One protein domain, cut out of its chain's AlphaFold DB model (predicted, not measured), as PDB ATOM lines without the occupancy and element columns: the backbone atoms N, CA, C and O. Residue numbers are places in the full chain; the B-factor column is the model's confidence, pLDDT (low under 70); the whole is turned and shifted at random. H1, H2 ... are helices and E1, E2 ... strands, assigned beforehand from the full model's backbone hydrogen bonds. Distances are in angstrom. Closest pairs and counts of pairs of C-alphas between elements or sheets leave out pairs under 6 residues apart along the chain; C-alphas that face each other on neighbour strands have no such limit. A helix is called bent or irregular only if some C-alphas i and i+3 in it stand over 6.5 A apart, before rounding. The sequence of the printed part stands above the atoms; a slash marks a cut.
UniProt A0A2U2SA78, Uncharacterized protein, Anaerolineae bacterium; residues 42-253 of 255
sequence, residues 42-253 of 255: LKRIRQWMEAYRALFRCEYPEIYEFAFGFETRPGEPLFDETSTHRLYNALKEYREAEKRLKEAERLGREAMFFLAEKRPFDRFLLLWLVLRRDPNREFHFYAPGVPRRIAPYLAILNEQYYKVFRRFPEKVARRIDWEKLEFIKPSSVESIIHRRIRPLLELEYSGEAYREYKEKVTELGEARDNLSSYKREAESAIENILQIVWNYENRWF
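What this domain is: This is residues 42 to 253 of the 255 residues of an uncharacterized protein of Anaerolineae bacterium (UniProt A0A2U2SA78). What shape do these atoms make? Four long helices, H1, H3, H5 and H8, form a loosely closed up-and-down bundle, each running against the one before it in the chain, and H7 carries its length on beyond one end. Near that end H2, the irregular H6 and a small two-stranded sheet, E1 and E2, sit beside H3 and H5, while at the other end H4 is held off from the bundle and residues 130 to 138 stick out. What is it made of, and how large is it? The printed part has 212 residues, with eight named helices and two named strands in the order H1 H2 H3 H4 H5 E1 H6 E2 H7 H8; the sheet, E1 - E2, is antiparallel and the class is mostly helix. The whole is loose, with a radius of gyration of the C-alphas of 21.6 A, and elongated, spanning 71 by 37 by 31 A.

Where its parts are: Where does the printed part begin? H1, residues 42 to 57, starts with C-alpha 42 at (-39.238, -4.827, -11.120) and is 22.7 A long. H2, residues 64 to 68, follows, then H3, residues 83 to 115, 45.9 A long with a kink of 25 degrees near residue 104. What comes next? H4 is residues 120 to 131, 17.4 A long, and H5 is residues 146 to 172, 38.6 A long, with C-alpha 146 at (-30.656, -1.102, -9.567). H5 has a kink of 37 degrees near residue 153 and is irregular, but only just: C-alphas 149 and 152 are 7.0 A apart. How does it end? E1 is residues 173 to 176, H6 is residues 186 to 192, and E2 is residues 193 to 195; H6 is irregular, with C-alphas 187 and 190 7.9 A apart. H7, residues 208 to 225, is 26.1 A long, and H8, residues 227 to 253, is 38.9 A long and ends with C-alpha 253 at (-40.589, 5.398, -18.760).

How they stand to each other: How do the bundle's helices stand? H1 touches H3, opposite ways at a shallow tilt of 22 degrees, closest at the C-alphas of Trp 48 and Ala 104, 4.6 A; it also touches H8, closest at Met 49 and Ile 238, 5.9 A between C-alphas. H5 touches H8, opposite ways at a shallow tilt of 20 degrees, with the C-alphas of Tyr 153 and Ala 237 closest at 5.0 A. H3 and H5 touch only at their ends, closest at the C-alphas of Met 112 and Pro 147, 5.6 A, and H3 and H8 are apart. What lies at the ends? H2 touches H7, closest at the C-alphas of Ala 67 and Leu 220, 6.8 A; H7 and H8 meet only through their link. H6 touches H3 with a steep tilt of 68 degrees, only just short of about perpendicular, the C-alphas of His 85 and Pro 186 being closest at 4.9 A. H4 touches no helix. What do the backbone atoms show? E1 and E2 are antiparallel neighbours, with N 174 and O 194 2.7 A apart and N 194 and O 175 2.9 A apart, both within hydrogen-bond range. Every O i to N i+4 pair is within range in H1, H2, H3, H7 and H8. The count is 7 of 8 in H4, 17 of 23 in H5 and 0 of 3 in H6, where 3 of 4 O i to N i+3 pairs are within range.

The domain as a whole: How far does it reach? The two C-alphas farthest apart are those of Pro 120 and Ser 206, 71.6 A, and the printed part has no cut. Which links are long? Those from H2 to H3, from H4 to H5 and from E2 to H7. Where is confidence low? The mean pLDDT of the printed part is 81.2, and 48 residues are under 70, namely 69 to 79, 117 to 144, 199 to 203, 205 to 206 and 252 to 253.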
ATOM      1  N   LEU A  42     -38.939  -5.824 -12.158       92.19
ATOM      2  CA  LEU A  42     -39.238  -4.827 -11.120       92.19
ATOM      3  C   LEU A  42     -40.492  -5.205 -10.316       92.19
ATOM      4  O   LEU A  42     -40.510  -5.055  -9.094       92.19
ATOM      5  N   LYS A  43     -41.523  -5.753 -10.973       94.38
ATOM      6  CA  LYS A  43     -42.722  -6.280 -10.306       94.38
ATOM      7  C   LYS A  43     -42.386  -7.432  -9.354       94.38
ATOM      8  O   LYS A  43     -42.894  -7.440  -8.237       94.38
ATOM      9  N   ARG A  44     -41.501  -8.354  -9.750       93.62
ATOM     10  CA  ARG A  44     -41.031  -9.451  -8.880       93.62
ATOM     11  C   ARG A  44     -40.302  -8.926  -7.641       93.62
ATOM     12  O   ARG A  44     -40.546  -9.420  -6.546       93.62
ATOM     13  N   ILE A  45     -39.474  -7.886  -7.780       93.75
ATOM     14  CA  ILE A  45     -38.824  -7.238  -6.626       93.75
ATOM     15  C   ILE A  45     -39.862  -6.587  -5.701       93.75
ATOM     16  O   ILE A  45     -39.762  -6.743  -4.489       93.75
ATOM     17  N   ARG A  46     -40.887  -5.911  -6.243       96.25
ATOM     18  CA  ARG A  46     -41.988  -5.370  -5.421       96.25
ATOM     19  C   ARG A  46     -42.700  -6.469  -4.636       96.25
ATOM     20  O   ARG A  46     -42.855  -6.341  -3.431       96.25
ATOM     21  N   GLN A  47     -43.070  -7.566  -5.296       96.81
ATOM     22  CA  GLN A  47     -43.711  -8.712  -4.640       96.81
ATOM     23  C   GLN A  47     -42.834  -9.315  -3.537       96.81
ATOM     24  O   GLN A  47     -43.342  -9.674  -2.479       96.81
ATOM     25  N   TRP A  48     -41.521  -9.381  -3.755       96.38
ATOM     26  CA  TRP A  48     -40.572  -9.814  -2.734       96.38
ATOM     27  C   TRP A  48     -40.563  -8.886  -1.513       96.38
ATOM     28  O   TRP A  48     -40.632  -9.361  -0.381       96.38
ATOM     29  N   MET A  49     -40.538  -7.572  -1.727       97.69
ATOM     30  CA  MET A  49     -40.583  -6.594  -0.637       97.69
ATOM     31  C   MET A  49     -41.912  -6.620   0.127       97.69
ATOM     32  O   MET A  49     -41.910  -6.557   1.354       97.69
ATOM     33  N   GLU A  50     -43.039  -6.800  -0.566       97.25
ATOM     34  CA  GLU A  50     -44.342  -6.991   0.084       97.25
ATOM     35  C   GLU A  50     -44.395  -8.286   0.904       97.25
ATOM     36  O   GLU A  50     -44.972  -8.305   1.989       97.25
ATOM     37  N   ALA A  51     -43.755  -9.364   0.440       96.94
ATOM     38  CA  ALA A  51     -43.663 -10.604   1.209       96.94
ATOM     39  C   ALA A  51     -42.824 -10.427   2.487       96.94
ATOM     40  O   ALA A  51     -43.209 -10.932   3.541       96.94
ATOM     41  N   TYR A  52     -41.723  -9.666   2.425       96.38
ATOM     42  CA  TYR A  52     -40.980  -9.272   3.626       96.38
ATOM     43  C   TYR A  52     -41.845  -8.445   4.574       96.38
ATOM     44  O   TYR A  52     -41.881  -8.733   5.768       96.38
ATOM     45  N   ARG A  53     -42.563  -7.443   4.051       97.12
ATOM     46  CA  ARG A  53     -43.451  -6.595   4.853       97.12
ATOM     47  C   ARG A  53     -44.517  -7.426   5.562       97.12
ATOM     48  O   ARG A  53     -44.728  -7.241   6.754       97.12
ATOM     49  N   ALA A  54     -45.148  -8.359   4.850       96.62
ATOM     50  CA  ALA A  54     -46.122  -9.275   5.431       96.62
ATOM     51  C   ALA A  54     -45.508 -10.096   6.574       96.62
ATOM     52  O   ALA A  54     -46.097 -10.161   7.644       96.62
ATOM     53  N   LEU A  55     -44.301 -10.641   6.382       96.94
ATOM     54  CA  LEU A  55     -43.607 -11.395   7.426       96.94
ATOM     55  C   LEU A  55     -43.315 -10.541   8.669       96.94
ATOM     56  O   LEU A  55     -43.591 -10.973   9.782       96.94
ATOM     57  N   PHE A  56     -42.764  -9.335   8.497       96.25
ATOM     58  CA  PHE A  56     -42.453  -8.447   9.625       96.25
ATOM     59  C   PHE A  56     -43.704  -7.928  10.339       96.25
ATOM     60  O   PHE A  56     -43.621  -7.583  11.511       96.25
ATOM     61  N   ARG A  57     -44.867  -7.909   9.682       95.44
ATOM     62  CA  ARG A  57     -46.138  -7.518  10.305       95.44
ATOM     63  C   ARG A  57     -46.803  -8.618  11.123       95.44
ATOM     64  O   ARG A  57     -47.678  -8.286  11.915       95.44
ATOM     65  N   CYS A  58     -46.381  -9.874  10.986       95.62
ATOM     66  CA  CYS A  58     -46.894 -10.949  11.827       95.62
ATOM     67  C   CYS A  58     -46.649 -10.643  13.315       95.62
ATOM     68  O   CYS A  58     -45.595 -10.123  13.693       95.62
ATOM     69  N   GLU A  59     -47.603 -11.014  14.171       92.62
ATOM     70  CA  GLU A  59     -47.501 -10.822  15.628       92.62
ATOM     71  C   GLU A  59     -46.380 -11.668  16.252       92.62
ATOM     72  O   GLU A  59     -45.778 -11.302  17.260       92.62
ATOM     73  N   TYR A  60     -46.047 -12.803  15.636       92.44
ATOM     74  CA  TYR A  60     -44.894 -13.605  16.031       92.44
ATOM     75  C   TYR A  60     -43.573 -12.867  15.722       92.44
ATOM     76  O   TYR A  60     -43.440 -12.320  14.626       92.44
ATOM     77  N   PRO A  61     -42.551 -12.887  16.602       91.50
ATOM     78  CA  PRO A  61     -42.487 -13.508  17.931       91.50
ATOM     79  C   PRO A  61     -42.765 -12.543  19.101       91.50
ATOM     80  O   PRO A  61     -42.389 -12.829  20.231       91.50
ATOM     81  N   GLU A  62     -43.389 -11.393  18.852       88.69
ATOM     82  CA  GLU A  62     -43.594 -10.331  19.854       88.69
ATOM     83  C   GLU A  62     -44.678 -10.661  20.872       88.69
ATOM     84  O   GLU A  62     -44.760 -10.044  21.932       88.69
ATOM     85  N   ILE A  63     -45.519 -11.629  20.550       87.00
ATOM     86  CA  ILE A  63     -46.659 -11.978  21.370       87.00
ATOM     87  C   ILE A  63     -46.204 -12.509  22.753       87.00
ATOM     88  O   ILE A  63     -45.296 -13.344  22.849       87.00
ATOM     89  N   TYR A  64     -46.803 -11.992  23.837       82.12
ATOM     90  CA  TYR A  64     -46.403 -12.271  25.235       82.12
ATOM     91  C   TYR A  64     -46.381 -13.773  25.529       82.12
ATOM     92  O   TYR A  64     -45.489 -14.290  26.199       82.12
ATOM     93  N   GLU A  65     -47.346 -14.454  24.937       82.75
ATOM     94  CA  GLU A  65     -47.536 -15.882  24.829       82.75
ATOM     95  C   GLU A  65     -46.263 -16.671  24.589       82.75
ATOM     96  O   GLU A  65     -45.977 -17.685  25.228       82.75
ATOM     97  N   PHE A  66     -45.519 -16.203  23.596       86.88
ATOM     98  CA  PHE A  66     -44.364 -16.884  23.096       86.88
ATOM     99  C   PHE A  66     -43.224 -16.627  24.067       86.88
ATOM    100  O   PHE A  66     -42.605 -17.582  24.524       86.88
ATOM    101  N   ALA A  67     -43.017 -15.358  24.438       80.25
ATOM    102  CA  ALA A  67     -41.923 -14.915  25.294       80.25
ATOM    103  C   ALA A  67     -41.978 -15.492  26.719       80.25
ATOM    104  O   ALA A  67     -40.947 -15.912  27.241       80.25
ATOM    105  N   PHE A  68     -43.159 -15.522  27.341       74.56
ATOM    106  CA  PHE A  68     -43.313 -15.863  28.762       74.56
ATOM    107  C   PHE A  68     -44.037 -17.174  29.021       74.56
ATOM    108  O   PHE A  68     -44.095 -17.629  30.159       74.56
ATOM    109  N   GLY A  69     -44.555 -17.811  27.978       65.12
ATOM    110  CA  GLY A  69     -45.005 -19.184  28.076       65.12
ATOM    111  C   GLY A  69     -46.191 -19.434  29.009       65.12
ATOM    112  O   GLY A  69     -46.259 -20.497  29.607       65.12
ATOM    113  N   PHE A  70     -47.129 -18.496  29.123       63.34
ATOM    114  CA  PHE A  70     -48.494 -18.738  29.629       63.34
ATOM    115  C   PHE A  70     -48.699 -19.488  30.928       63.34
ATOM    116  O   PHE A  70     -49.773 -20.024  31.196       63.34
ATOM    117  N   GLU A  71     -47.704 -19.467  31.787       55.34
ATOM    118  CA  GLU A  71     -47.855 -20.018  33.111       55.34
ATOM    119  C   GLU A  71     -48.288 -18.943  34.066       55.34
ATOM    120  O   GLU A  71     -47.532 -18.413  34.878       55.34
ATOM    121  N   THR A  72     -49.545 -18.594  33.932       50.72
ATOM    122  CA  THR A  72     -50.193 -17.658  34.813       50.72
ATOM    123  C   THR A  72     -51.303 -18.445  35.472       50.72
ATOM    124  O   THR A  72     -52.169 -19.034  34.836       50.72
ATOM    125  N   ARG A  73     -51.205 -18.596  36.792       54.16
ATOM    126  CA  ARG A  73     -52.320 -19.141  37.563       54.16
ATOM    127  C   ARG A  73     -53.515 -18.198  37.383       54.16
ATOM    128  O   ARG A  73     -53.298 -17.001  37.168       54.16
ATOM    129  N   PRO A  74     -54.755 -18.687  37.540       51.34
ATOM    130  CA  PRO A  74     -55.893 -17.797  37.722       51.34
ATOM    131  C   PRO A  74     -55.554 -16.753  38.803       51.34
ATOM    132  O   PRO A  74     -55.249 -17.123  39.937       51.34
ATOM    133  N   GLY A  75     -55.535 -15.466  38.433       53.97
ATOM    134  CA  GLY A  75     -55.181 -14.348  39.324       53.97
ATOM    135  C   GLY A  75     -53.838 -13.648  39.058       53.97
ATOM    136  O   GLY A  75     -53.597 -12.600  39.652       53.97
ATOM    137  N   GLU A  76     -52.985 -14.159  38.166       60.78
ATOM    138  CA  GLU A  76     -51.777 -13.442  37.724       60.78
ATOM    139  C   GLU A  76     -52.102 -12.413  36.613       60.78
ATOM    140  O   GLU A  76     -52.987 -12.668  35.791       60.78
ATOM    141  N   PRO A  77     -51.373 -11.280  36.503       56.44
ATOM    142  CA  PRO A  77     -51.702 -10.183  35.576       56.44
ATOM    143  C   PRO A  77     -51.700 -10.562  34.088       56.44
ATOM    144  O   PRO A  77     -52.255  -9.844  33.263       56.44
ATOM    145  N   LEU A  78     -51.031 -11.665  33.743       61.56
ATOM    146  CA  LEU A  78     -50.821 -12.140  32.377       61.56
ATOM    147  C   LEU A  78     -51.614 -13.434  32.084       61.56
ATOM    148  O   LEU A  78     -51.310 -14.133  31.119       61.56
ATOM    149  N   PHE A  79     -52.583 -13.807  32.933       64.69
ATOM    150  CA  PHE A  79     -53.482 -14.936  32.666       64.69
ATOM    151  C   PHE A  79     -54.529 -14.588  31.622       64.69
ATOM    152  O   PHE A  79     -55.316 -13.663  31.797       64.69
ATOM    153  N   ASP A  80     -54.543 -15.368  30.546       73.38
ATOM    154  CA  ASP A  80     -55.532 -15.279  29.485       73.38
ATOM    155  C   ASP A  80     -55.808 -16.691  28.952       73.38
ATOM    156  O   ASP A  80     -54.900 -17.409  28.531       73.38
ATOM    157  N   GLU A  81     -57.070 -17.108  28.984       75.31
ATOM    158  CA  GLU A  81     -57.503 -18.432  28.524       75.31
ATOM    159  C   GLU A  81     -57.473 -18.558  26.988       75.31
ATOM    160  O   GLU A  81     -57.330 -19.655  26.446       75.31
ATOM    161  N   THR A  82     -57.557 -17.438  26.260       85.19
ATOM    162  CA  THR A  82     -57.545 -17.394  24.780       85.19
ATOM    163  C   THR A  82     -56.144 -17.445  24.182       85.19
ATOM    164  O   THR A  82     -55.937 -17.487  22.967       85.19
ATOM    165  N   SER A  83     -55.155 -17.455  25.049       84.75
ATOM    166  CA  SER A  83     -53.792 -17.112  24.734       84.75
ATOM    167  C   SER A  83     -53.100 -18.181  23.875       84.75
ATOM    168  O   SER A  83     -52.518 -17.879  22.830       84.75
ATOM    169  N   THR A  84     -53.295 -19.460  24.202       86.56
ATOM    170  CA  THR A  84     -52.870 -20.596  23.363       86.56
ATOM    171  C   THR A  84     -53.406 -20.498  21.929       86.56
ATOM    172  O   THR A  84     -52.671 -20.752  20.973       86.56
ATOM    173  N   HIS A  85     -54.655 -20.051  21.753       90.25
ATOM    174  CA  HIS A  85     -55.238 -19.842  20.428       90.25
ATOM    175  C   HIS A  85     -54.583 -18.675  19.685       90.25
ATOM    176  O   HIS A  85     -54.295 -18.810  18.493       90.25
ATOM    177  N   ARG A  86     -54.310 -17.551  20.360       90.88
ATOM    178  CA  ARG A  86     -53.597 -16.422  19.741       90.88
ATOM    179  C   ARG A  86     -52.202 -16.825  19.283       90.88
ATOM    180  O   ARG A  86     -51.854 -16.588  18.130       90.88
ATOM    181  N   LEU A  87     -51.444 -17.514  20.137       91.69
ATOM    182  CA  LEU A  87     -50.114 -18.011  19.786       91.69
ATOM    183  C   LEU A  87     -50.159 -18.949  18.581       91.69
ATOM    184  O   LEU A  87     -49.359 -18.813  17.659       91.69
ATOM    185  N   TYR A  88     -51.108 -19.886  18.572       93.69
ATOM    186  CA  TYR A  88     -51.306 -20.792  17.445       93.69
ATOM    187  C   TYR A  88     -51.561 -20.028  16.138       93.69
ATOM    188  O   TYR A  88     -50.907 -20.298  15.129       93.69
ATOM    189  N   ASN A  89     -52.472 -19.051  16.163       95.06
ATOM    190  CA  ASN A  89     -52.800 -18.244  14.991       95.06
ATOM    191  C   ASN A  89     -51.595 -17.424  14.511       95.06
ATOM    192  O   ASN A  89     -51.292 -17.455  13.320       95.06
ATOM    193  N   ALA A  90     -50.860 -16.784  15.424       95.12
ATOM    194  CA  ALA A  90     -49.661 -16.011  15.101       95.12
ATOM    195  C   ALA A  90     -48.555 -16.884  14.478       95.12
ATOM    196  O   ALA A  90     -47.926 -16.498  13.491       95.12
ATOM    197  N   LEU A  91     -48.331 -18.091  15.012       95.38
ATOM    198  CA  LEU A  91     -47.376 -19.052  14.450       95.38
ATOM    199  C   LEU A  91     -47.807 -19.541  13.064       95.38
ATOM    200  O   LEU A  91     -46.964 -19.714  12.180       95.38
ATOM    201  N   LYS A  92     -49.110 -19.762  12.857       95.81
ATOM    202  CA  LYS A  92     -49.656 -20.180  11.563       95.81
ATOM    203  C   LYS A  92     -49.506 -19.076  10.519       95.81
ATOM    204  O   LYS A  92     -48.996 -19.342   9.432       95.81
ATOM    205  N   GLU A  93     -49.878 -17.848  10.870       96.50
ATOM    206  CA  GLU A  93     -49.714 -16.669  10.018       96.50
ATOM    207  C   GLU A  93     -48.247 -16.485   9.613       96.50
ATOM    208  O   GLU A  93     -47.936 -16.388   8.424       96.50
ATOM    209  N   TYR A  94     -47.330 -16.552  10.586       96.62
ATOM    210  CA  TYR A  94     -45.893 -16.499  10.330       96.62
ATOM    211  C   TYR A  94     -45.446 -17.580   9.342       96.62
ATOM    212  O   TYR A  94     -44.700 -17.289   8.409       96.62
ATOM    213  N   ARG A  95     -45.909 -18.827   9.496       95.56
ATOM    214  CA  ARG A  95     -45.521 -19.924   8.597       95.56
ATOM    215  C   ARG A  95     -46.030 -19.735   7.178       95.56
ATOM    216  O   ARG A  95     -45.320 -20.069   6.228       95.56
ATOM    217  N   GLU A  96     -47.229 -19.196   7.014       95.44
ATOM    218  CA  GLU A  96     -47.752 -18.840   5.698       95.44
ATOM    219  C   GLU A  96     -46.949 -17.694   5.068       95.44
ATOM    220  O   GLU A  96     -46.547 -17.793   3.905       95.44
ATOM    221  N   ALA A  97     -46.646 -16.644   5.835       96.81
ATOM    222  CA  ALA A  97     -45.828 -15.525   5.380       96.81
ATOM    223  C   ALA A  97     -44.392 -15.957   5.032       96.81
ATOM    224  O   ALA A  97     -43.854 -15.544   4.006       96.81
ATOM    225  N   GLU A  98     -43.787 -16.849   5.819       95.75
ATOM    226  CA  GLU A  98     -42.446 -17.389   5.584       95.75
ATOM    227  C   GLU A  98     -42.395 -18.208   4.283       95.75
ATOM    228  O   GLU A  98     -41.463 -18.060   3.487       95.75
ATOM    229  N   LYS A  99     -43.411 -19.050   4.030       94.06
ATOM    230  CA  LYS A  99     -43.548 -19.800   2.768       94.06
ATOM    231  C   LYS A  99     -43.639 -18.835   1.574       94.06
ATOM    232  O   LYS A  99     -42.890 -19.001   0.610       94.06
ATOM    233  N   ARG A 100     -44.484 -17.797   1.664       95.12
ATOM    234  CA  ARG A 100     -44.623 -16.759   0.620       95.12
ATOM    235  C   ARG A 100     -43.316 -15.999   0.387       95.12
ATOM    236  O   ARG A 100     -42.945 -15.768  -0.762       95.12
ATOM    237  N   LEU A 101     -42.601 -15.643   1.455       95.44
ATOM    238  CA  LEU A 101     -41.316 -14.957   1.356       95.44
ATOM    239  C   LEU A 101     -40.282 -15.809   0.620       95.44
ATOM    240  O   LEU A 101     -39.635 -15.292  -0.282       95.44
ATOM    241  N   LYS A 102     -40.146 -17.098   0.949       92.56
ATOM    242  CA  LYS A 102     -39.174 -17.990   0.285       92.56
ATOM    243  C   LYS A 102     -39.396 -18.064  -1.225       92.56
ATOM    244  O   LYS A 102     -38.438 -18.035  -1.999       92.56
ATOM    245  N   GLU A 103     -40.653 -18.136  -1.653       89.62
ATOM    246  CA  GLU A 103     -40.999 -18.142  -3.074       89.62
ATOM    247  C   GLU A 103     -40.689 -16.795  -3.744       89.62
ATOM    248  O   GLU A 103     -40.025 -16.751  -4.786       89.62
ATOM    249  N   ALA A 104     -41.118 -15.694  -3.123       92.38
ATOM    250  CA  ALA A 104     -40.916 -14.354  -3.658       92.38
ATOM    251  C   ALA A 104     -39.432 -13.948  -3.678       92.38
ATOM    252  O   ALA A 104     -38.981 -13.310  -4.627       92.38
ATOM    253  N   GLU A 105     -38.650 -14.368  -2.683       89.88
ATOM    254  CA  GLU A 105     -37.211 -14.129  -2.588       89.88
ATOM    255  C   GLU A 105     -36.452 -14.787  -3.732       89.88
ATOM    256  O   GLU A 105     -35.604 -14.145  -4.355       89.88
ATOM    257  N   ARG A 106     -36.777 -16.043  -4.054       86.25
ATOM    258  CA  ARG A 106     -36.166 -16.738  -5.191       86.25
ATOM    259  C   ARG A 106     -36.363 -15.935  -6.480       86.25
ATOM    260  O   ARG A 106     -35.394 -15.615  -7.168       86.25
ATOM    261  N   LEU A 107     -37.607 -15.549  -6.766       84.00
ATOM    262  CA  LEU A 107     -37.964 -14.771  -7.957       84.00
ATOM    263  C   LEU A 107     -37.362 -13.357  -7.944       84.00
ATOM    264  O   LEU A 107     -36.953 -12.845  -8.988       84.00
ATOM    265  N   GLY A 108     -37.295 -12.723  -6.774       85.75
ATOM    266  CA  GLY A 108     -36.724 -11.394  -6.578       85.75
ATOM    267  C   GLY A 108     -35.208 -11.366  -6.787       85.75
ATOM    268  O   GLY A 108     -34.697 -10.475  -7.468       85.75
ATOM    269  N   ARG A 109     -34.481 -12.372  -6.286       84.19
ATOM    270  CA  ARG A 109     -33.034 -12.531  -6.518       84.19
ATOM    271  C   ARG A 109     -32.720 -12.793  -7.992       84.19
ATOM    272  O   ARG A 109     -31.797 -12.185  -8.532       84.19
ATOM    273  N   GLU A 110     -33.515 -13.626  -8.663       80.00
ATOM    274  CA  GLU A 110     -33.413 -13.825 -10.115       80.00
ATOM    275  C   GLU A 110     -33.638 -12.507 -10.875       80.00
ATOM    276  O   GLU A 110     -32.844 -12.130 -11.738       80.00
ATOM    277  N   ALA A 111     -34.678 -11.749 -10.515       85.88
ATOM    278  CA  ALA A 111     -34.973 -10.453 -11.120       85.88
ATOM    279  C   ALA A 111     -33.837  -9.431 -10.932       85.88
ATOM    280  O   ALA A 111     -33.492  -8.711 -11.872       85.88
ATOM    281  N   MET A 112     -33.213  -9.400  -9.750       81.50
ATOM    282  CA  MET A 112     -32.037  -8.570  -9.463       81.50
ATOM    283  C   MET A 112     -30.870  -8.895 -10.400       81.50
ATOM    284  O   MET A 112     -30.231  -7.980 -10.922       81.50
ATOM    285  N   PHE A 113     -30.624 -10.176 -10.685       79.25
ATOM    286  CA  PHE A 113     -29.598 -10.590 -11.643       79.25
ATOM    287  C   PHE A 113     -29.894 -10.094 -13.068       79.25
ATOM    288  O   PHE A 113     -28.996  -9.619 -13.761       79.25
ATOM    289  N   PHE A 114     -31.153 -10.141 -13.512       78.62
ATOM    290  CA  PHE A 114     -31.533  -9.668 -14.849       78.62
ATOM    291  C   PHE A 114     -31.547  -8.138 -14.995       78.62
ATOM    292  O   PHE A 114     -31.398  -7.634 -16.111       78.62
ATOM    293  N   LEU A 115     -31.724  -7.402 -13.894       79.19
ATOM    294  CA  LEU A 115     -31.695  -5.935 -13.860       79.19
ATOM    295  C   LEU A 115     -30.285  -5.350 -13.703       79.19
ATOM    296  O   LEU A 115     -30.108  -4.140 -13.854       79.19
ATOM    297  N   ALA A 116     -29.290  -6.188 -13.424       76.44
ATOM    298  CA  ALA A 116     -27.890  -5.798 -13.417       76.44
ATOM    299  C   ALA A 116     -27.458  -5.209 -14.771       76.44
ATOM    300  O   ALA A 116     -27.701  -5.786 -15.837       76.44
ATOM    301  N   GLU A 117     -26.764  -4.071 -14.742       65.75
ATOM    302  CA  GLU A 117     -26.121  -3.530 -15.935       65.75
ATOM    303  C   GLU A 117     -25.009  -4.482 -16.387       65.75
ATOM    304  O   GLU A 117     -24.057  -4.751 -15.660       65.75
ATOM    305  N   LYS A 118     -25.113  -5.001 -17.615       58.03
ATOM    306  CA  LYS A 118     -24.091  -5.884 -18.189       58.03
ATOM    307  C   LYS A 118     -22.893  -5.055 -18.657       58.03
ATOM    308  O   LYS A 118     -22.796  -4.769 -19.850       58.03
ATOM    309  N   ARG A 119     -21.967  -4.691 -17.765       55.06
ATOM    310  CA  ARG A 119     -20.636  -4.236 -18.204       55.06
ATOM    311  C   ARG A 119     -19.768  -5.463 -18.520       55.06
ATOM    312  O   ARG A 119     -19.850  -6.465 -17.810       55.06
ATOM    313  N   PRO A 120     -18.945  -5.435 -19.584       50.78
ATOM    314  CA  PRO A 120     -18.104  -6.574 -19.967       50.78
ATOM    315  C   PRO A 120     -17.127  -7.001 -18.856       50.78
ATOM    316  O   PRO A 120     -16.881  -8.193 -18.692       50.78
ATOM    317  N   PHE A 121     -16.659  -6.054 -18.038       50.38
ATOM    318  CA  PHE A 121     -15.796  -6.310 -16.880       50.38
ATOM    319  C   PHE A 121     -16.489  -7.129 -15.773       50.38
ATOM    320  O   PHE A 121     -15.865  -7.992 -15.162       50.38
ATOM    321  N   ASP A 122     -17.798  -6.950 -15.576       51.97
ATOM    322  CA  ASP A 122     -18.550  -7.638 -14.517       51.97
ATOM    323  C   ASP A 122     -18.769  -9.125 -14.825       51.97
ATOM    324  O   ASP A 122     -18.824  -9.941 -13.909       51.97
ATOM    325  N   ARG A 123     -18.836  -9.511 -16.111       51.44
ATOM    326  CA  ARG A 123     -18.887 -10.931 -16.515       51.44
ATOM    327  C   ARG A 123     -17.599 -11.662 -16.155       51.44
ATOM    328  O   ARG A 123     -17.654 -12.799 -15.697       51.44
ATOM    329  N   PHE A 124     -16.460 -11.003 -16.361       51.97
ATOM    330  CA  PHE A 124     -15.151 -11.540 -16.010       51.97
ATOM    331  C   PHE A 124     -14.985 -11.618 -14.489       51.97
ATOM    332  O   PHE A 124     -14.538 -12.639 -13.985       51.97
ATOM    333  N   LEU A 125     -15.429 -10.594 -13.749       53.12
ATOM    334  CA  LEU A 125     -15.349 -10.571 -12.288       53.12
ATOM    335  C   LEU A 125     -16.250 -11.629 -11.627       53.12
ATOM    336  O   LEU A 125     -15.804 -12.319 -10.716       53.12
ATOM    337  N   LEU A 126     -17.487 -11.803 -12.112       53.56
ATOM    338  CA  LEU A 126     -18.403 -12.862 -11.661       53.56
ATOM    339  C   LEU A 126     -17.838 -14.259 -11.947       53.56
ATOM    340  O   LEU A 126     -17.859 -15.113 -11.066       53.56
ATOM    341  N   LEU A 127     -17.288 -14.486 -13.146       53.25
ATOM    342  CA  LEU A 127     -16.640 -15.752 -13.508       53.25
ATOM    343  C   LEU A 127     -15.399 -16.021 -12.637       53.25
ATOM    344  O   LEU A 127     -15.190 -17.137 -12.172       53.25
ATOM    345  N   TRP A 128     -14.597 -14.989 -12.376       49.41
ATOM    346  CA  TRP A 128     -13.385 -15.080 -11.564       49.41
ATOM    347  C   TRP A 128     -13.683 -15.306 -10.075       49.41
ATOM    348  O   TRP A 128     -12.977 -16.067  -9.419       49.41
ATOM    349  N   LEU A 129     -14.764 -14.724  -9.547       50.44
ATOM    350  CA  LEU A 129     -15.254 -14.966  -8.185       50.44
ATOM    351  C   LEU A 129     -15.825 -16.380  -8.007       50.44
ATOM    352  O   LEU A 129     -15.589 -16.999  -6.975       50.44
ATOM    353  N   VAL A 130     -16.508 -16.926  -9.020       53.88
ATOM    354  CA  VAL A 130     -16.938 -18.339  -9.028       53.88
ATOM    355  C   VAL A 130     -15.732 -19.290  -8.984       53.88
ATOM    356  O   VAL A 130     -15.803 -20.342  -8.352       53.88
ATOM    357  N   LEU A 131     -14.614 -18.907  -9.610       47.22
ATOM    358  CA  LEU A 131     -13.369 -19.681  -9.619       47.22
ATOM    359  C   LEU A 131     -12.532 -19.518  -8.331       47.22
ATOM    360  O   LEU A 131     -11.832 -20.450  -7.942       47.22
ATOM    361  N   ARG A 132     -12.615 -18.376  -7.632       45.06
ATOM    362  CA  ARG A 132     -11.921 -18.096  -6.357       45.06
ATOM    363  C   ARG A 132     -12.810 -18.363  -5.141       45.06
ATOM    364  O   ARG A 132     -13.091 -17.471  -4.344       45.06
ATOM    365  N   ARG A 133     -13.240 -19.614  -4.987       36.72
ATOM    366  CA  ARG A 133     -13.977 -20.089  -3.808       36.72
ATOM    367  C   ARG A 133     -13.092 -19.997  -2.552       36.72
ATOM    368  O   ARG A 133     -12.427 -20.956  -2.186       36.72
ATOM    369  N   ASP A 134     -13.062 -18.832  -1.914       40.78
ATOM    370  CA  ASP A 134     -12.486 -18.635  -0.585       40.78
ATOM    371  C   ASP A 134     -13.651 -18.623   0.425       40.78
ATOM    372  O   ASP A 134     -14.474 -17.703   0.393       40.78
ATOM    373  N   PRO A 135     -13.812 -19.665   1.259       44.25
ATOM    374  CA  PRO A 135     -15.015 -19.872   2.070       44.25
ATOM    375  C   PRO A 135     -15.206 -18.841   3.194       44.25
ATOM    376  O   PRO A 135     -16.275 -18.808   3.796       44.25
ATOM    377  N   ASN A 136     -14.213 -17.986   3.464       38.09
ATOM    378  CA  ASN A 136     -14.208 -17.079   4.619       38.09
ATOM    379  C   ASN A 136     -14.469 -15.599   4.290       38.09
ATOM    380  O   ASN A 136     -14.334 -14.745   5.167       38.09
ATOM    381  N   ARG A 137     -14.851 -15.255   3.053       36.84
ATOM    382  CA  ARG A 137     -15.292 -13.890   2.714       36.84
ATOM    383  C   ARG A 137     -16.583 -13.906   1.904       36.84
ATOM    384  O   ARG A 137     -16.564 -14.122   0.695       36.84
ATOM    385  N   GLU A 138     -17.699 -13.581   2.554       39.00
ATOM    386  CA  GLU A 138     -18.955 -13.242   1.876       39.00
ATOM    387  C   GLU A 138     -18.828 -11.870   1.195       39.00
ATOM    388  O   GLU A 138     -19.291 -10.840   1.679       39.00
ATOM    389  N   PHE A 139     -18.164 -11.828   0.041       38.09
ATOM    390  CA  PHE A 139     -18.254 -10.669  -0.839       38.09
ATOM    391  C   PHE A 139     -19.593 -10.706  -1.580       38.09
ATOM    392  O   PHE A 139     -19.725 -11.336  -2.629       38.09
ATOM    393  N   HIS A 140     -20.590  -9.985  -1.068       44.78
ATOM    394  CA  HIS A 140     -21.803  -9.689  -1.827       44.78
ATOM    395  C   HIS A 140     -21.506  -8.620  -2.887       44.78
ATOM    396  O   HIS A 140     -21.769  -7.430  -2.708       44.78
ATOM    397  N   PHE A 141     -20.918  -9.033  -4.011       47.66
ATOM    398  CA  PHE A 141     -20.774  -8.159  -5.170       47.66
ATOM    399  C   PHE A 141     -22.140  -7.992  -5.843       47.66
ATOM    400  O   PHE A 141     -22.611  -8.868  -6.566       47.66
ATOM    401  N   TYR A 142     -22.791  -6.854  -5.603       53.97
ATOM    402  CA  TYR A 142     -23.986  -6.476  -6.347       53.97
ATOM    403  C   TYR A 142     -23.578  -5.755  -7.625       53.97
ATOM    404  O   TYR A 142     -22.895  -4.727  -7.592       53.97
ATOM    405  N   ALA A 143     -24.008  -6.305  -8.757       58.62
ATOM    406  CA  ALA A 143     -23.739  -5.732 -10.063       58.62
ATOM    407  C   ALA A 143     -24.270  -4.281 -10.171       58.62
ATOM    408  O   ALA A 143     -25.253  -3.924  -9.505       58.62
ATOM    409  N   PRO A 144     -23.631  -3.421 -10.986       59.44
ATOM    410  CA  PRO A 144     -24.045  -2.030 -11.159       59.44
ATOM    411  C   PRO A 144     -25.501  -1.895 -11.636       59.44
ATOM    412  O   PRO A 144     -26.076  -2.806 -12.233       59.44
ATOM    413  N   GLY A 145     -26.103  -0.733 -11.368       71.56
ATOM    414  CA  GLY A 145     -27.502  -0.436 -11.682       71.56
ATOM    415  C   GLY A 145     -28.412  -0.489 -10.452       71.56
ATOM    416  O   GLY A 145     -28.005  -0.118  -9.348       71.56
ATOM    417  N   VAL A 146     -29.657  -0.936 -10.643       79.31
ATOM    418  CA  VAL A 146     -30.656  -1.102  -9.567       79.31
ATOM    419  C   VAL A 146     -30.162  -2.011  -8.441       79.31
ATOM    420  O   VAL A 146     -30.303  -1.611  -7.284       79.31
ATOM    421  N   PRO A 147     -29.527  -3.170  -8.722       80.12
ATOM    422  CA  PRO A 147     -29.160  -4.104  -7.662       80.12
ATOM    423  C   PRO A 147     -28.209  -3.499  -6.629       80.12
ATOM    424  O   PRO A 147     -28.421  -3.649  -5.429       80.12
ATOM    425  N   ARG A 148     -27.212  -2.730  -7.082       81.06
ATOM    426  CA  ARG A 148     -26.272  -2.025  -6.202       81.06
ATOM    427  C   ARG A 148     -26.940  -0.971  -5.315       81.06
ATOM    428  O   ARG A 148     -26.465  -0.737  -4.211       81.06
ATOM    429  N   ARG A 149     -28.014  -0.325  -5.782       85.75
ATOM    430  CA  ARG A 149     -28.763   0.663  -4.983       85.75
ATOM    431  C   ARG A 149     -29.635  -0.004  -3.921       85.75
ATOM    432  O   ARG A 149     -29.783   0.541  -2.839       85.75
ATOM    433  N   ILE A 150     -30.185  -1.176  -4.233       87.44
ATOM    434  CA  ILE A 150     -31.025  -1.974  -3.328       87.44
ATOM    435  C   ILE A 150     -30.183  -2.678  -2.247       87.44
ATOM    436  O   ILE A 150     -30.634  -2.847  -1.117       87.44
ATOM    437  N   ALA A 151     -28.948  -3.057  -2.577       84.25
ATOM    438  CA  ALA A 151     -28.056  -3.856  -1.739       84.25
ATOM    439  C   ALA A 151     -27.896  -3.414  -0.270       84.25
ATOM    440  O   ALA A 151     -28.001  -4.283   0.597       84.25
ATOM    441  N   PRO A 152     -27.664  -2.125   0.055       88.19
ATOM    442  CA  PRO A 152     -27.494  -1.706   1.449       88.19
ATOM    443  C   PRO A 152     -28.748  -1.971   2.286       88.19
ATOM    444  O   PRO A 152     -28.661  -2.448   3.411       88.19
ATOM    445  N   TYR A 153     -29.926  -1.732   1.709       92.19
ATOM    446  CA  TYR A 153     -31.206  -1.944   2.378       92.19
ATOM    447  C   TYR A 153     -31.545  -3.431   2.522       92.19
ATOM    448  O   TYR A 153     -32.116  -3.831   3.531       92.19
ATOM    449  N   LEU A 154     -31.132  -4.275   1.568       89.56
ATOM    450  CA  LEU A 154     -31.222  -5.731   1.730       89.56
ATOM    451  C   LEU A 154     -30.326  -6.244   2.861       89.56
ATOM    452  O   LEU A 154     -30.718  -7.170   3.565       89.56
ATOM    453  N   ALA A 155     -29.140  -5.659   3.052       86.38
ATOM    454  CA  ALA A 155     -28.277  -6.016   4.175       86.38
ATOM    455  C   ALA A 155     -28.949  -5.682   5.515       86.38
ATOM    456  O   ALA A 155     -29.008  -6.547   6.387       86.38
ATOM    457  N   ILE A 156     -29.548  -4.487   5.626       91.19
ATOM    458  CA  ILE A 156     -30.360  -4.101   6.790       91.19
ATOM    459  C   ILE A 156     -31.501  -5.107   6.987       91.19
ATOM    460  O   ILE A 156     -31.661  -5.634   8.083       91.19
ATOM    461  N   LEU A 157     -32.259  -5.442   5.937       93.06
ATOM    462  CA  LEU A 157     -33.371  -6.395   6.038       93.06
ATOM    463  C   LEU A 157     -32.943  -7.774   6.533       93.06
ATOM    464  O   LEU A 157     -33.613  -8.344   7.391       93.06
ATOM    465  N   ASN A 158     -31.829  -8.300   6.024       91.44
ATOM    466  CA  ASN A 158     -31.300  -9.590   6.460       91.44
ATOM    467  C   ASN A 158     -30.858  -9.551   7.927       91.44
ATOM    468  O   ASN A 158     -31.116 -10.496   8.673       91.44
ATOM    469  N   GLU A 159     -30.233  -8.452   8.353       93.38
ATOM    470  CA  GLU A 159     -29.843  -8.251   9.746       93.38
ATOM    471  C   GLU A 159     -31.069  -8.200  10.668       93.38
ATOM    472  O   GLU A 159     -31.113  -8.911  11.675       93.38
ATOM    473  N   GLN A 160     -32.092  -7.417  10.312       95.56
ATOM    474  CA  GLN A 160     -33.315  -7.324  11.113       95.56
ATOM    475  C   GLN A 160     -34.093  -8.643  11.113       95.56
ATOM    476  O   GLN A 160     -34.578  -9.065  12.160       95.56
ATOM    477  N   TYR A 161     -34.140  -9.356   9.985       94.94
ATOM    478  CA  TYR A 161     -34.731 -10.694   9.913       94.94
ATOM    479  C   TYR A 161     -34.033 -11.650  10.885       94.94
ATOM    480  O   TYR A 161     -34.695 -12.365  11.636       94.94
ATOM    481  N   TYR A 162     -32.697 -11.637  10.914       94.31
ATOM    482  CA  TYR A 162     -31.925 -12.469  11.830       94.31
ATOM    483  C   TYR A 162     -32.207 -12.119  13.296       94.31
ATOM    484  O   TYR A 162     -32.444 -13.016  14.105       94.31
ATOM    485  N   LYS A 163     -32.228 -10.826  13.644       93.88
ATOM    486  CA  LYS A 163     -32.526 -10.369  15.011       93.88
ATOM    487  C   LYS A 163     -33.930 -10.788  15.459       93.88
ATOM    488  O   LYS A 163     -34.065 -11.352  16.543       93.88
ATOM    489  N   VAL A 164     -34.938 -10.555  14.616       95.12
ATOM    490  CA  VAL A 164     -36.353 -10.778  14.949       95.12
ATOM    491  C   VAL A 164     -36.722 -12.254  14.901       95.12
ATOM    492  O   VAL A 164     -37.265 -12.762  15.869       95.12
ATOM    493  N   PHE A 165     -36.424 -12.968  13.815       94.50
ATOM    494  CA  PHE A 165     -36.984 -14.305  13.569       94.50
ATOM    495  C   PHE A 165     -36.024 -15.464  13.840       94.50
ATOM    496  O   PHE A 165     -36.435 -16.620  13.748       94.50
ATOM    497  N   ARG A 166     -34.760 -15.191  14.182       91.56
ATOM    498  CA  ARG A 166     -33.817 -16.228  14.636       91.56
ATOM    499  C   ARG A 166     -33.333 -15.980  16.051       91.56
ATOM    500  O   ARG A 166     -33.655 -16.749  16.952       91.56
ATOM    501  N   ARG A 167     -32.623 -14.872  16.264       91.75
ATOM    502  CA  ARG A 167     -31.942 -14.592  17.530       91.75
ATOM    503  C   ARG A 167     -32.913 -14.459  18.700       91.75
ATOM    504  O   ARG A 167     -32.647 -15.021  19.756       91.75
ATOM    505  N   PHE A 168     -34.009 -13.714  18.543       92.75
ATOM    506  CA  PHE A 168     -34.982 -13.564  19.626       92.75
ATOM    507  C   PHE A 168     -35.702 -14.885  19.960       92.75
ATOM    508  O   PHE A 168     -35.639 -15.291  21.122       92.75
ATOM    509  N   PRO A 169     -36.292 -15.625  18.995       91.62
ATOM    510  CA  PRO A 169     -36.885 -16.932  19.263       91.62
ATOM    511  C   PRO A 169     -35.945 -17.919  19.947       91.62
ATOM    512  O   PRO A 169     -36.380 -18.646  20.836       91.62
ATOM    513  N   GLU A 170     -34.657 -17.916  19.598       90.19
ATOM    514  CA  GLU A 170     -33.648 -18.769  20.234       90.19
ATOM    515  C   GLU A 170     -33.419 -18.453  21.715       90.19
ATOM    516  O   GLU A 170     -32.989 -19.347  22.445       90.19
ATOM    517  N   LYS A 171     -33.712 -17.233  22.188       88.12
ATOM    518  CA  LYS A 171     -33.668 -16.910  23.625       88.12
ATOM    519  C   LYS A 171     -34.799 -17.589  24.402       88.12
ATOM    520  O   LYS A 171     -34.630 -17.931  25.569       88.12
ATOM    521  N   VAL A 172     -35.932 -17.804  23.740       85.44
ATOM    522  CA  VAL A 172     -37.193 -18.248  24.343       85.44
ATOM    523  C   VAL A 172     -37.370 -19.764  24.211       85.44
ATOM    524  O   VAL A 172     -37.611 -20.476  25.191       85.44
ATOM    525  N   ALA A 173     -37.198 -20.288  22.998       87.62
ATOM    526  CA  ALA A 173     -37.404 -21.686  22.654       87.62
ATOM    527  C   ALA A 173     -36.092 -22.345  22.205       87.62
ATOM    528  O   ALA A 173     -35.314 -21.794  21.431       87.62
ATOM    529  N   ARG A 174     -35.853 -23.575  22.675       86.75
ATOM    530  CA  ARG A 174     -34.790 -24.447  22.155       86.75
ATOM    531  C   ARG A 174     -35.120 -24.888  20.739       86.75
ATOM    532  O   ARG A 174     -34.230 -24.987  19.902       86.75
ATOM    533  N   ARG A 175     -36.394 -25.206  20.508       90.25
ATOM    534  CA  ARG A 175     -36.902 -25.745  19.252       90.25
ATOM    535  C   ARG A 175     -38.406 -25.518  19.157       90.25
ATOM    536  O   ARG A 175     -39.107 -25.598  20.161       90.25
ATOM    537  N   ILE A 176     -38.885 -25.308  17.937       91.56
ATOM    538  CA  ILE A 176     -40.307 -25.349  17.599       91.56
ATOM    539  C   ILE A 176     -40.491 -26.439  16.543       91.56
ATOM    540  O   ILE A 176     -39.811 -26.432  15.514       91.56
ATOM    541  N   ASP A 177     -41.388 -27.388  16.797       94.25
ATOM    542  CA  ASP A 177     -41.737 -28.455  15.856       94.25
ATOM    543  C   ASP A 177     -42.717 -27.935  14.798       94.25
ATOM    544  O   ASP A 177     -43.896 -28.283  14.777       94.25
ATOM    545  N   TRP A 178     -42.215 -27.094  13.896       93.69
ATOM    546  CA  TRP A 178     -43.018 -26.418  12.873       93.69
ATOM    547  C   TRP A 178     -43.825 -27.347  11.961       93.69
ATOM    548  O   TRP A 178     -44.844 -26.931  11.418       93.69
ATOM    549  N   GLU A 179     -43.375 -28.585  11.769       93.44
ATOM    550  CA  GLU A 179     -44.069 -29.598  10.963       93.44
ATOM    551  C   GLU A 179     -45.356 -30.094  11.628       93.44
ATOM    552  O   GLU A 179     -46.286 -30.496  10.942       93.44
ATOM    553  N   LYS A 180     -45.438 -30.031  12.961       94.19
ATOM    554  CA  LYS A 180     -46.609 -30.476  13.724       94.19
ATOM    555  C   LYS A 180     -47.707 -29.416  13.805       94.19
ATOM    556  O   LYS A 180     -48.835 -29.758  14.140       94.19
ATOM    557  N   LEU A 181     -47.396 -28.150  13.502       93.56
ATOM    558  CA  LEU A 181     -48.314 -27.019  13.685       93.56
ATOM    559  C   LEU A 181     -49.648 -27.207  12.945       93.56
ATOM    560  O   LEU A 181     -50.685 -26.843  13.477       93.56
ATOM    561  N   GLU A 182     -49.642 -27.813  11.756       90.94
ATOM    562  CA  GLU A 182     -50.860 -28.033  10.957       90.94
ATOM    563  C   GLU A 182     -51.730 -29.202  11.477       90.94
ATOM    564  O   GLU A 182     -52.882 -29.335  11.069       90.94
ATOM    565  N   PHE A 183     -51.210 -30.030  12.392       93.19
ATOM    566  CA  PHE A 183     -51.847 -31.273  12.855       93.19
ATOM    567  C   PHE A 183     -52.308 -31.239  14.318       93.19
ATOM    568  O   PHE A 183     -52.860 -32.220  14.817       93.19
ATOM    569  N   ILE A 184     -52.074 -30.131  15.019       92.44
ATOM    570  CA  ILE A 184     -52.459 -29.962  16.422       92.44
ATOM    571  C   ILE A 184     -53.686 -29.060  16.554       92.44
ATOM    572  O   ILE A 184     -53.962 -28.210  15.709       92.44
ATOM    573  N   LYS A 185     -54.416 -29.214  17.661       92.56
ATOM    574  CA  LYS A 185     -55.441 -28.242  18.055       92.56
ATOM    575  C   LYS A 185     -54.766 -26.975  18.602       92.56
ATOM    576  O   LYS A 185     -53.711 -27.100  19.228       92.56
ATOM    577  N   PRO A 186     -55.380 -25.785  18.467       89.12
ATOM    578  CA  PRO A 186     -54.800 -24.547  18.992       89.12
ATOM    579  C   PRO A 186     -54.496 -24.600  20.497       89.12
ATOM    580  O   PRO A 186     -53.443 -24.148  20.936       89.12
ATOM    581  N   SER A 187     -55.358 -25.259  21.279       87.06
ATOM    582  CA  SER A 187     -55.166 -25.486  22.721       87.06
ATOM    583  C   SER A 187     -53.925 -26.320  23.070       87.06
ATOM    584  O   SER A 187     -53.540 -26.390  24.228       87.06
ATOM    585  N   SER A 188     -53.317 -26.994  22.091       88.19
ATOM    586  CA  SER A 188     -52.147 -27.857  22.268       88.19
ATOM    587  C   SER A 188     -50.872 -27.246  21.681       88.19
ATOM    588  O   SER A 188     -49.873 -27.953  21.560       88.19
ATOM    589  N   VAL A 189     -50.872 -25.957  21.317       88.81
ATOM    590  CA  VAL A 189     -49.718 -25.272  20.701       88.81
ATOM    591  C   VAL A 189     -48.432 -25.379  21.525       88.81
ATOM    592  O   VAL A 189     -47.340 -25.452  20.976       88.81
ATOM    593  N   GLU A 190     -48.536 -25.470  22.845       85.12
ATOM    594  CA  GLU A 190     -47.366 -25.587  23.717       85.12
ATOM    595  C   GLU A 190     -46.626 -26.916  23.532       85.12
ATOM    596  O   GLU A 190     -45.406 -26.961  23.665       85.12
ATOM    597  N   SER A 191     -47.328 -27.977  23.117       87.81
ATOM    598  CA  SER A 191     -46.736 -29.305  22.887       87.81
ATOM    599  C   SER A 191     -45.690 -29.334  21.767       87.81
ATOM    600  O   SER A 191     -44.921 -30.291  21.659       87.81
ATOM    601  N   ILE A 192     -45.650 -28.296  20.926       91.31
ATOM    602  CA  ILE A 192     -44.687 -28.165  19.830       91.31
ATOM    603  C   ILE A 192     -43.598 -27.125  20.117       91.31
ATOM    604  O   ILE A 192     -42.698 -26.964  19.291       91.31
ATOM    605  N   ILE A 193     -43.652 -26.426  21.256       89.50
ATOM    606  CA  ILE A 193     -42.686 -25.392  21.647       89.50
ATOM    607  C   ILE A 193     -41.841 -25.916  22.808       89.50
ATOM    608  O   ILE A 193     -42.254 -25.934  23.962       89.50
ATOM    609  N   HIS A 194     -40.600 -26.287  22.509       87.44
ATOM    610  CA  HIS A 194     -39.651 -26.782  23.502       87.44
ATOM    611  C   HIS A 194     -38.922 -25.596  24.138       87.44
ATOM    612  O   HIS A 194     -37.935 -25.101  23.586       87.44
ATOM    613  N   ARG A 195     -39.427 -25.093  25.266       83.19
ATOM    614  CA  ARG A 195     -38.948 -23.854  25.912       83.19
ATOM    615  C   ARG A 195     -37.551 -23.995  26.532       83.19
ATOM    616  O   ARG A 195     -37.121 -25.080  26.925       83.19
ATOM    617  N   ARG A 196     -36.809 -22.882  26.600       79.38
ATOM    618  CA  ARG A 196     -35.526 -22.803  27.330       79.38
ATOM    619  C   ARG A 196     -35.712 -22.540  28.813       79.38
ATOM    620  O   ARG A 196     -34.920 -23.041  29.610       79.38
ATOM    621  N   ILE A 197     -36.710 -21.731  29.144       74.12
ATOM    622  CA  ILE A 197     -37.021 -21.325  30.507       74.12
ATOM    623  C   ILE A 197     -37.979 -22.347  31.095       74.12
ATOM    624  O   ILE A 197     -38.935 -22.750  30.428       74.12
ATOM    625  N   ARG A 198     -37.676 -22.792  32.320       70.00
ATOM    626  CA  ARG A 198     -38.585 -23.681  33.027       70.00
ATOM    627  C   ARG A 198     -39.854 -22.926  33.386       70.00
ATOM    628  O   ARG A 198     -39.760 -21.765  33.788       70.00
ATOM    629  N   PRO A 199     -41.000 -23.580  33.246       68.19
ATOM    630  CA  PRO A 199     -42.251 -22.967  33.611       68.19
ATOM    631  C   PRO A 199     -42.283 -22.595  35.111       68.19
ATOM    632  O   PRO A 199     -41.707 -23.302  35.943       68.19
ATOM    633  N   LEU A 200     -42.884 -21.448  35.459       68.06
ATOM    634  CA  LEU A 200     -42.903 -20.919  36.830       68.06
ATOM    635  C   LEU A 200     -43.533 -21.908  37.823       68.06
ATOM    636  O   LEU A 200     -43.115 -21.971  38.979       68.06
ATOM    637  N   LEU A 201     -44.517 -22.689  37.375       66.94
ATOM    638  CA  LEU A 201     -45.211 -23.690  38.183       66.94
ATOM    639  C   LEU A 201     -44.285 -24.813  38.672       66.94
ATOM    640  O   LEU A 201     -44.611 -25.477  39.654       66.94
ATOM    641  N   GLU A 202     -43.132 -25.000  38.025       67.50
ATOM    642  CA  GLU A 202     -42.128 -26.013  38.361       67.50
ATOM    643  C   GLU A 202     -40.994 -25.478  39.261       67.50
ATOM    644  O   GLU A 202     -40.034 -26.202  39.536       67.50
ATOM    645  N   LEU A 203     -41.060 -24.214  39.703       68.81
ATOM    646  CA  LEU A 203     -40.006 -23.562  40.489       68.81
ATOM    647  C   LEU A 203     -40.381 -23.405  41.972       68.81
ATOM    648  O   LEU A 203     -41.496 -23.026  42.326       68.81
ATOM    649  N   GLU A 204     -39.403 -23.614  42.857       70.19
ATOM    650  CA  GLU A 204     -39.531 -23.300  44.284       70.19
ATOM    651  C   GLU A 204     -39.408 -21.781  44.523       70.19
ATOM    652  O   GLU A 204     -38.389 -21.161  44.209       70.19
ATOM    653  N   TYR A 205     -40.448 -21.173  45.110       65.25
ATOM    654  CA  TYR A 205     -40.649 -19.713  45.204       65.25
ATOM    655  C   TYR A 205     -39.589 -18.933  46.002       65.25
ATOM    656  O   TYR A 205     -39.486 -17.715  45.851       65.25
ATOM    657  N   SER A 206     -38.815 -19.592  46.865       62.97
ATOM    658  CA  SER A 206     -37.840 -18.941  47.755       62.97
ATOM    659  C   SER A 206     -36.378 -19.243  47.411       62.97
ATOM    660  O   SER A 206     -35.492 -18.897  48.191       62.97
ATOM    661  N   GLY A 207     -36.113 -19.893  46.273       73.44
ATOM    662  CA  GLY A 207     -34.769 -20.319  45.870       73.44
ATOM    663  C   GLY A 207     -34.079 -19.398  44.859       73.44
ATOM    664  O   GLY A 207     -34.706 -18.562  44.205       73.44
ATOM    665  N   GLU A 208     -32.775 -19.611  44.669       79.00
ATOM    666  CA  GLU A 208     -31.969 -18.962  43.619       79.00
ATOM    667  C   GLU A 208     -32.590 -19.135  42.223       79.00
ATOM    668  O   GLU A 208     -32.599 -18.194  41.433       79.00
ATOM    669  N   ALA A 209     -33.217 -20.287  41.962       74.12
ATOM    670  CA  ALA A 209     -33.899 -20.585  40.704       74.12
ATOM    671  C   ALA A 209     -35.058 -19.618  40.384       74.12
ATOM    672  O   ALA A 209     -35.269 -19.270  39.224       74.12
ATOM    673  N   TYR A 210     -35.793 -19.139  41.396       79.12
ATOM    674  CA  TYR A 210     -36.858 -18.150  41.202       79.12
ATOM    675  C   TYR A 210     -36.296 -16.751  40.917       79.12
ATOM    676  O   TYR A 210     -36.854 -16.002  40.110       79.12
ATOM    677  N   ARG A 211     -35.165 -16.398  41.542       81.62
ATOM    678  CA  ARG A 211     -34.471 -15.134  41.266       81.62
ATOM    679  C   ARG A 211     -33.898 -15.128  39.841       81.62
ATOM    680  O   ARG A 211     -34.174 -14.191  39.099       81.62
ATOM    681  N   GLU A 212     -33.233 -16.209  39.429       80.25
ATOM    682  CA  GLU A 212     -32.728 -16.395  38.058       80.25
ATOM    683  C   GLU A 212     -33.867 -16.354  37.022       80.25
ATOM    684  O   GLU A 212     -33.732 -15.755  35.955       80.25
ATOM    685  N   TYR A 213     -35.020 -16.954  37.340       81.31
ATOM    686  CA  TYR A 213     -36.213 -16.870  36.500       81.31
ATOM    687  C   TYR A 213     -36.675 -15.421  36.310       81.31
ATOM    688  O   TYR A 213     -36.865 -14.990  35.173       81.31
ATOM    689  N   LYS A 214     -36.815 -14.647  37.396       80.19
ATOM    690  CA  LYS A 214     -37.230 -13.237  37.316       80.19
ATOM    691  C   LYS A 214     -36.268 -12.388  36.492       80.19
ATOM    692  O   LYS A 214     -36.726 -11.597  35.675       80.19
ATOM    693  N   GLU A 215     -34.964 -12.565  36.679       83.88
ATOM    694  CA  GLU A 215     -33.947 -11.850  35.900       83.88
ATOM    695  C   GLU A 215     -34.077 -12.152  34.400       83.88
ATOM    696  O   GLU A 215     -34.120 -11.228  33.587       83.88
ATOM    697  N   LYS A 216     -34.251 -13.428  34.028       81.94
ATOM    698  CA  LYS A 216     -34.473 -13.827  32.629       81.94
ATOM    699  C   LYS A 216     -35.781 -13.291  32.055       81.94
ATOM    700  O   LYS A 216     -35.814 -12.926  30.884       81.94
ATOM    701  N   VAL A 217     -36.850 -13.240  32.847       81.19
ATOM    702  CA  VAL A 217     -38.130 -12.649  32.425       81.19
ATOM    703  C   VAL A 217     -37.955 -11.165  32.108       81.19
ATOM    704  O   VAL A 217     -38.408 -10.720  31.054       81.19
ATOM    705  N   THR A 218     -37.252 -10.411  32.956       82.62
ATOM    706  CA  THR A 218     -36.945  -8.999  32.690       82.62
ATOM    707  C   THR A 218     -36.107  -8.842  31.417       82.62
ATOM    708  O   THR A 218     -36.497  -8.084  30.531       82.62
ATOM    709  N   GLU A 219     -35.025  -9.619  31.261       86.19
ATOM    710  CA  GLU A 219     -34.173  -9.567  30.058       86.19
ATOM    711  C   GLU A 219     -34.967  -9.884  28.778       86.19
ATOM    712  O   GLU A 219     -34.804  -9.232  27.743       86.19
ATOM    713  N   LEU A 220     -35.844 -10.892  28.827       85.94
ATOM    714  CA  LEU A 220     -36.693 -11.253  27.695       85.94
ATOM    715  C   LEU A 220     -37.740 -10.185  27.381       85.94
ATOM    716  O   LEU A 220     -38.002  -9.944  26.203       85.94
ATOM    717  N   GLY A 221     -38.311  -9.544  28.402       83.94
ATOM    718  CA  GLY A 221     -39.230  -8.419  28.236       83.94
ATOM    719  C   GLY A 221     -38.569  -7.259  27.499       83.94
ATOM    720  O   GLY A 221     -39.069  -6.828  26.461       83.94
ATOM    721  N   GLU A 222     -37.386  -6.840  27.950       86.62
ATOM    722  CA  GLU A 222     -36.600  -5.795  27.284       86.62
ATOM    723  C   GLU A 222     -36.215  -6.195  25.850       86.62
ATOM    724  O   GLU A 222     -36.326  -5.407  24.908       86.62
ATOM    725  N   ALA A 223     -35.784  -7.444  25.644       87.94
ATOM    726  CA  ALA A 223     -35.437  -7.950  24.317       87.94
ATOM    727  C   ALA A 223     -36.638  -7.962  23.359       87.94
ATOM    728  O   ALA A 223     -36.462  -7.706  22.168       87.94
ATOM    729  N   ARG A 224     -37.839  -8.245  23.869       89.38
ATOM    730  CA  ARG A 224     -39.080  -8.217  23.095       89.38
ATOM    731  C   ARG A 224     -39.457  -6.788  22.727       89.38
ATOM    732  O   ARG A 224     -39.794  -6.539  21.575       89.38
ATOM    733  N   ASP A 225     -39.367  -5.847  23.660       85.38
ATOM    734  CA  ASP A 225     -39.734  -4.449  23.399       85.38
ATOM    735  C   ASP A 225     -38.858  -3.829  22.293       85.38
ATOM    736  O   ASP A 225     -39.334  -3.047  21.458       85.38
ATOM    737  N   ASN A 226     -37.605  -4.286  22.195       89.56
ATOM    738  CA  ASN A 226     -36.681  -3.934  21.116       89.56
ATOM    739  C   ASN A 226     -37.087  -4.466  19.726       89.56
ATOM    740  O   ASN A 226     -36.682  -3.879  18.718       89.56
ATOM    741  N   LEU A 227     -37.904  -5.524  19.630       93.25
ATOM    742  CA  LEU A 227     -38.353  -6.083  18.343       93.25
ATOM    743  C   LEU A 227     -39.115  -5.053  17.506       93.25
ATOM    744  O   LEU A 227     -38.901  -4.963  16.296       93.25
ATOM    745  N   SER A 228     -39.900  -4.197  18.166       91.31
ATOM    746  CA  SER A 228     -40.632  -3.109  17.515       91.31
ATOM    747  C   SER A 228     -39.708  -2.131  16.774       91.31
ATOM    748  O   SER A 228     -40.092  -1.558  15.753       91.31
ATOM    749  N   SER A 229     -38.485  -1.916  17.275       93.81
ATOM    750  CA  SER A 229     -37.484  -1.075  16.612       93.81
ATOM    751  C   SER A 229     -36.926  -1.776  15.378       93.81
ATOM    752  O   SER A 229     -36.880  -1.183  14.303       93.81
ATOM    753  N   TYR A 230     -36.584  -3.062  15.497       95.44
ATOM    754  CA  TYR A 230     -36.076  -3.861  14.378       95.44
ATOM    755  C   TYR A 230     -37.092  -3.979  13.237       95.44
ATOM    756  O   TYR A 230     -36.724  -3.856  12.069       95.44
ATOM    757  N   LYS A 231     -38.382  -4.145  13.559       95.31
ATOM    758  CA  LYS A 231     -39.465  -4.128  12.566       95.31
ATOM    759  C   LYS A 231     -39.589  -2.775  11.870       95.31
ATOM    760  O   LYS A 231     -39.682  -2.742  10.649       95.31
ATOM    761  N   ARG A 232     -39.522  -1.662  12.611       96.12
ATOM    762  CA  ARG A 232     -39.542  -0.306  12.028       96.12
ATOM    763  C   ARG A 232     -38.349  -0.051  11.104       96.12
ATOM    764  O   ARG A 232     -38.514   0.516  10.027       96.12
ATOM    765  N   GLU A 233     -37.157  -0.497  11.491       96.88
ATOM    766  CA  GLU A 233     -35.963  -0.427  10.638       96.88
ATOM    767  C   GLU A 233     -36.126  -1.267   9.363       96.88
ATOM    768  O   GLU A 233     -35.783  -0.805   8.272       96.88
ATOM    769  N   ALA A 234     -36.694  -2.471   9.478       96.94
ATOM    770  CA  ALA A 234     -37.008  -3.318   8.332       96.94
ATOM    771  C   ALA A 234     -38.048  -2.665   7.404       96.94
ATOM    772  O   ALA A 234     -37.836  -2.612   6.194       96.94
ATOM    773  N   GLU A 235     -39.135  -2.110   7.945       97.00
ATOM    774  CA  GLU A 235     -40.140  -1.387   7.156       97.00
ATOM    775  C   GLU A 235     -39.519  -0.196   6.416       97.00
ATOM    776  O   GLU A 235     -39.713  -0.056   5.211       97.00
ATOM    777  N   SER A 236     -38.680   0.598   7.083       97.69
ATOM    778  CA  SER A 236     -37.946   1.693   6.437       97.69
ATOM    779  C   SER A 236     -37.048   1.197   5.296       97.69
ATOM    780  O   SER A 236     -37.019   1.786   4.211       97.69
ATOM    781  N   ALA A 237     -36.335   0.084   5.484       96.75
ATOM    782  CA  ALA A 237     -35.521  -0.513   4.428       96.75
ATOM    783  C   ALA A 237     -36.372  -0.999   3.237       96.75
ATOM    784  O   ALA A 237     -35.989  -0.772   2.086       96.75
ATOM    785  N   ILE A 238     -37.540  -1.597   3.496       97.94
ATOM    786  CA  ILE A 238     -38.522  -1.989   2.471       97.94
ATOM    787  C   ILE A 238     -38.979  -0.769   1.665       97.94
ATOM    788  O   ILE A 238     -38.902  -0.801   0.436       97.94
ATOM    789  N   GLU A 239     -39.388   0.321   2.325       97.88
ATOM    790  CA  GLU A 239     -39.831   1.542   1.634       97.88
ATOM    791  C   GLU A 239     -38.732   2.128   0.747       97.88
ATOM    792  O   GLU A 239     -38.977   2.488  -0.404       97.88
ATOM    793  N   ASN A 240     -37.491   2.164   1.236       97.12
ATOM    794  CA  ASN A 240     -36.361   2.652   0.449       97.12
ATOM    795  C   ASN A 240     -36.130   1.808  -0.815       97.12
ATOM    796  O   ASN A 240     -35.889   2.357  -1.896       97.12
ATOM    797  N   ILE A 241     -36.238   0.479  -0.718       95.62
ATOM    798  CA  ILE A 241     -36.121  -0.413  -1.880       95.62
ATOM    799  C   ILE A 241     -37.261  -0.163  -2.865       95.62
ATOM    800  O   ILE A 241     -37.012  -0.026  -4.066       95.62
ATOM    801  N   LEU A 242     -38.501  -0.072  -2.381       96.12
ATOM    802  CA  LEU A 242     -39.665   0.203  -3.220       96.12
ATOM    803  C   LEU A 242     -39.547   1.561  -3.921       96.12
ATOM    804  O   LEU A 242     -39.815   1.649  -5.121       96.12
ATOM    805  N   GLN A 243     -39.047   2.583  -3.227       96.06
ATOM    806  CA  GLN A 243     -38.781   3.897  -3.805       96.06
ATOM    807  C   GLN A 243     -37.699   3.833  -4.891       96.06
ATOM    808  O   GLN A 243     -37.828   4.471  -5.936       96.06
ATOM    809  N   ILE A 244     -36.635   3.044  -4.698       92.81
ATOM    810  CA  ILE A 244     -35.609   2.817  -5.729       92.81
ATOM    811  C   ILE A 244     -36.212   2.138  -6.959       92.81
ATOM    812  O   ILE A 244     -35.918   2.550  -8.085       92.81
ATOM    813  N   VAL A 245     -37.047   1.118  -6.754       92.75
ATOM    814  CA  VAL A 245     -37.740   0.409  -7.834       92.75
ATOM    815  C   VAL A 245     -38.657   1.360  -8.603       92.75
ATOM    816  O   VAL A 245     -38.581   1.400  -9.829       92.75
ATOM    817  N   TRP A 246     -39.450   2.173  -7.901       92.12
ATOM    818  CA  TRP A 246     -40.339   3.174  -8.494       92.12
ATOM    819  C   TRP A 246     -39.568   4.252  -9.267       92.12
ATOM    820  O   TRP A 246     -39.877   4.539 -10.422       92.12
ATOM    821  N   ASN A 247     -38.491   4.792  -8.688       89.56
ATOM    822  CA  ASN A 247     -37.623   5.763  -9.357       89.56
ATOM    823  C   ASN A 247     -37.004   5.185 -10.637       89.56
ATOM    824  O   ASN A 247     -36.864   5.885 -11.639       89.56
ATOM    825  N   TYR A 248     -36.597   3.913 -10.605       86.00
ATOM    826  CA  TYR A 248     -36.029   3.258 -11.775       86.00
ATOM    827  C   TYR A 248     -37.084   2.987 -12.845       86.00
ATOM    828  O   TYR A 248     -36.813   3.219 -14.018       86.00
ATOM    829  N   GLU A 249     -38.284   2.556 -12.458       86.38
ATOM    830  CA  GLU A 249     -39.423   2.440 -13.368       86.38
ATOM    831  C   GLU A 249     -39.681   3.780 -14.074       86.38
ATOM    832  O   GLU A 249     -39.632   3.844 -15.299       86.38
ATOM    833  N   ASN A 250     -39.797   4.881 -13.333       82.38
ATOM    834  CA  ASN A 250     -40.057   6.196 -13.924       82.38
ATOM    835  C   ASN A 250     -38.910   6.710 -14.800       82.38
ATOM    836  O   ASN A 250     -39.160   7.238 -15.878       82.38
ATOM    837  N   ARG A 251     -37.643   6.521 -14.406       73.31
ATOM    838  CA  ARG A 251     -36.487   7.003 -15.187       73.31
ATOM    839  C   ARG A 251     -36.409   6.400 -16.592       73.31
ATOM    840  O   ARG A 251     -35.883   7.041 -17.495       73.31
ATOM    841  N   TRP A 252     -36.880   5.170 -16.770       61.94
ATOM    842  CA  TRP A 252     -36.906   4.520 -18.079       61.94
ATOM    843  C   TRP A 252     -38.195   4.796 -18.860       61.94
ATOM    844  O   TRP A 252     -38.240   4.452 -20.041       61.94
ATOM    845  N   PHE A 253     -39.225   5.377 -18.226       57.97
ATOM    846  CA  PHE A 253     -40.589   5.398 -18.760       57.97
ATOM    847  C   PHE A 253     -41.355   6.728 -18.613       57.97
ATOM    848  O   PHE A 253     -42.574   6.712 -18.782       57.97
TER     849      PHE A 253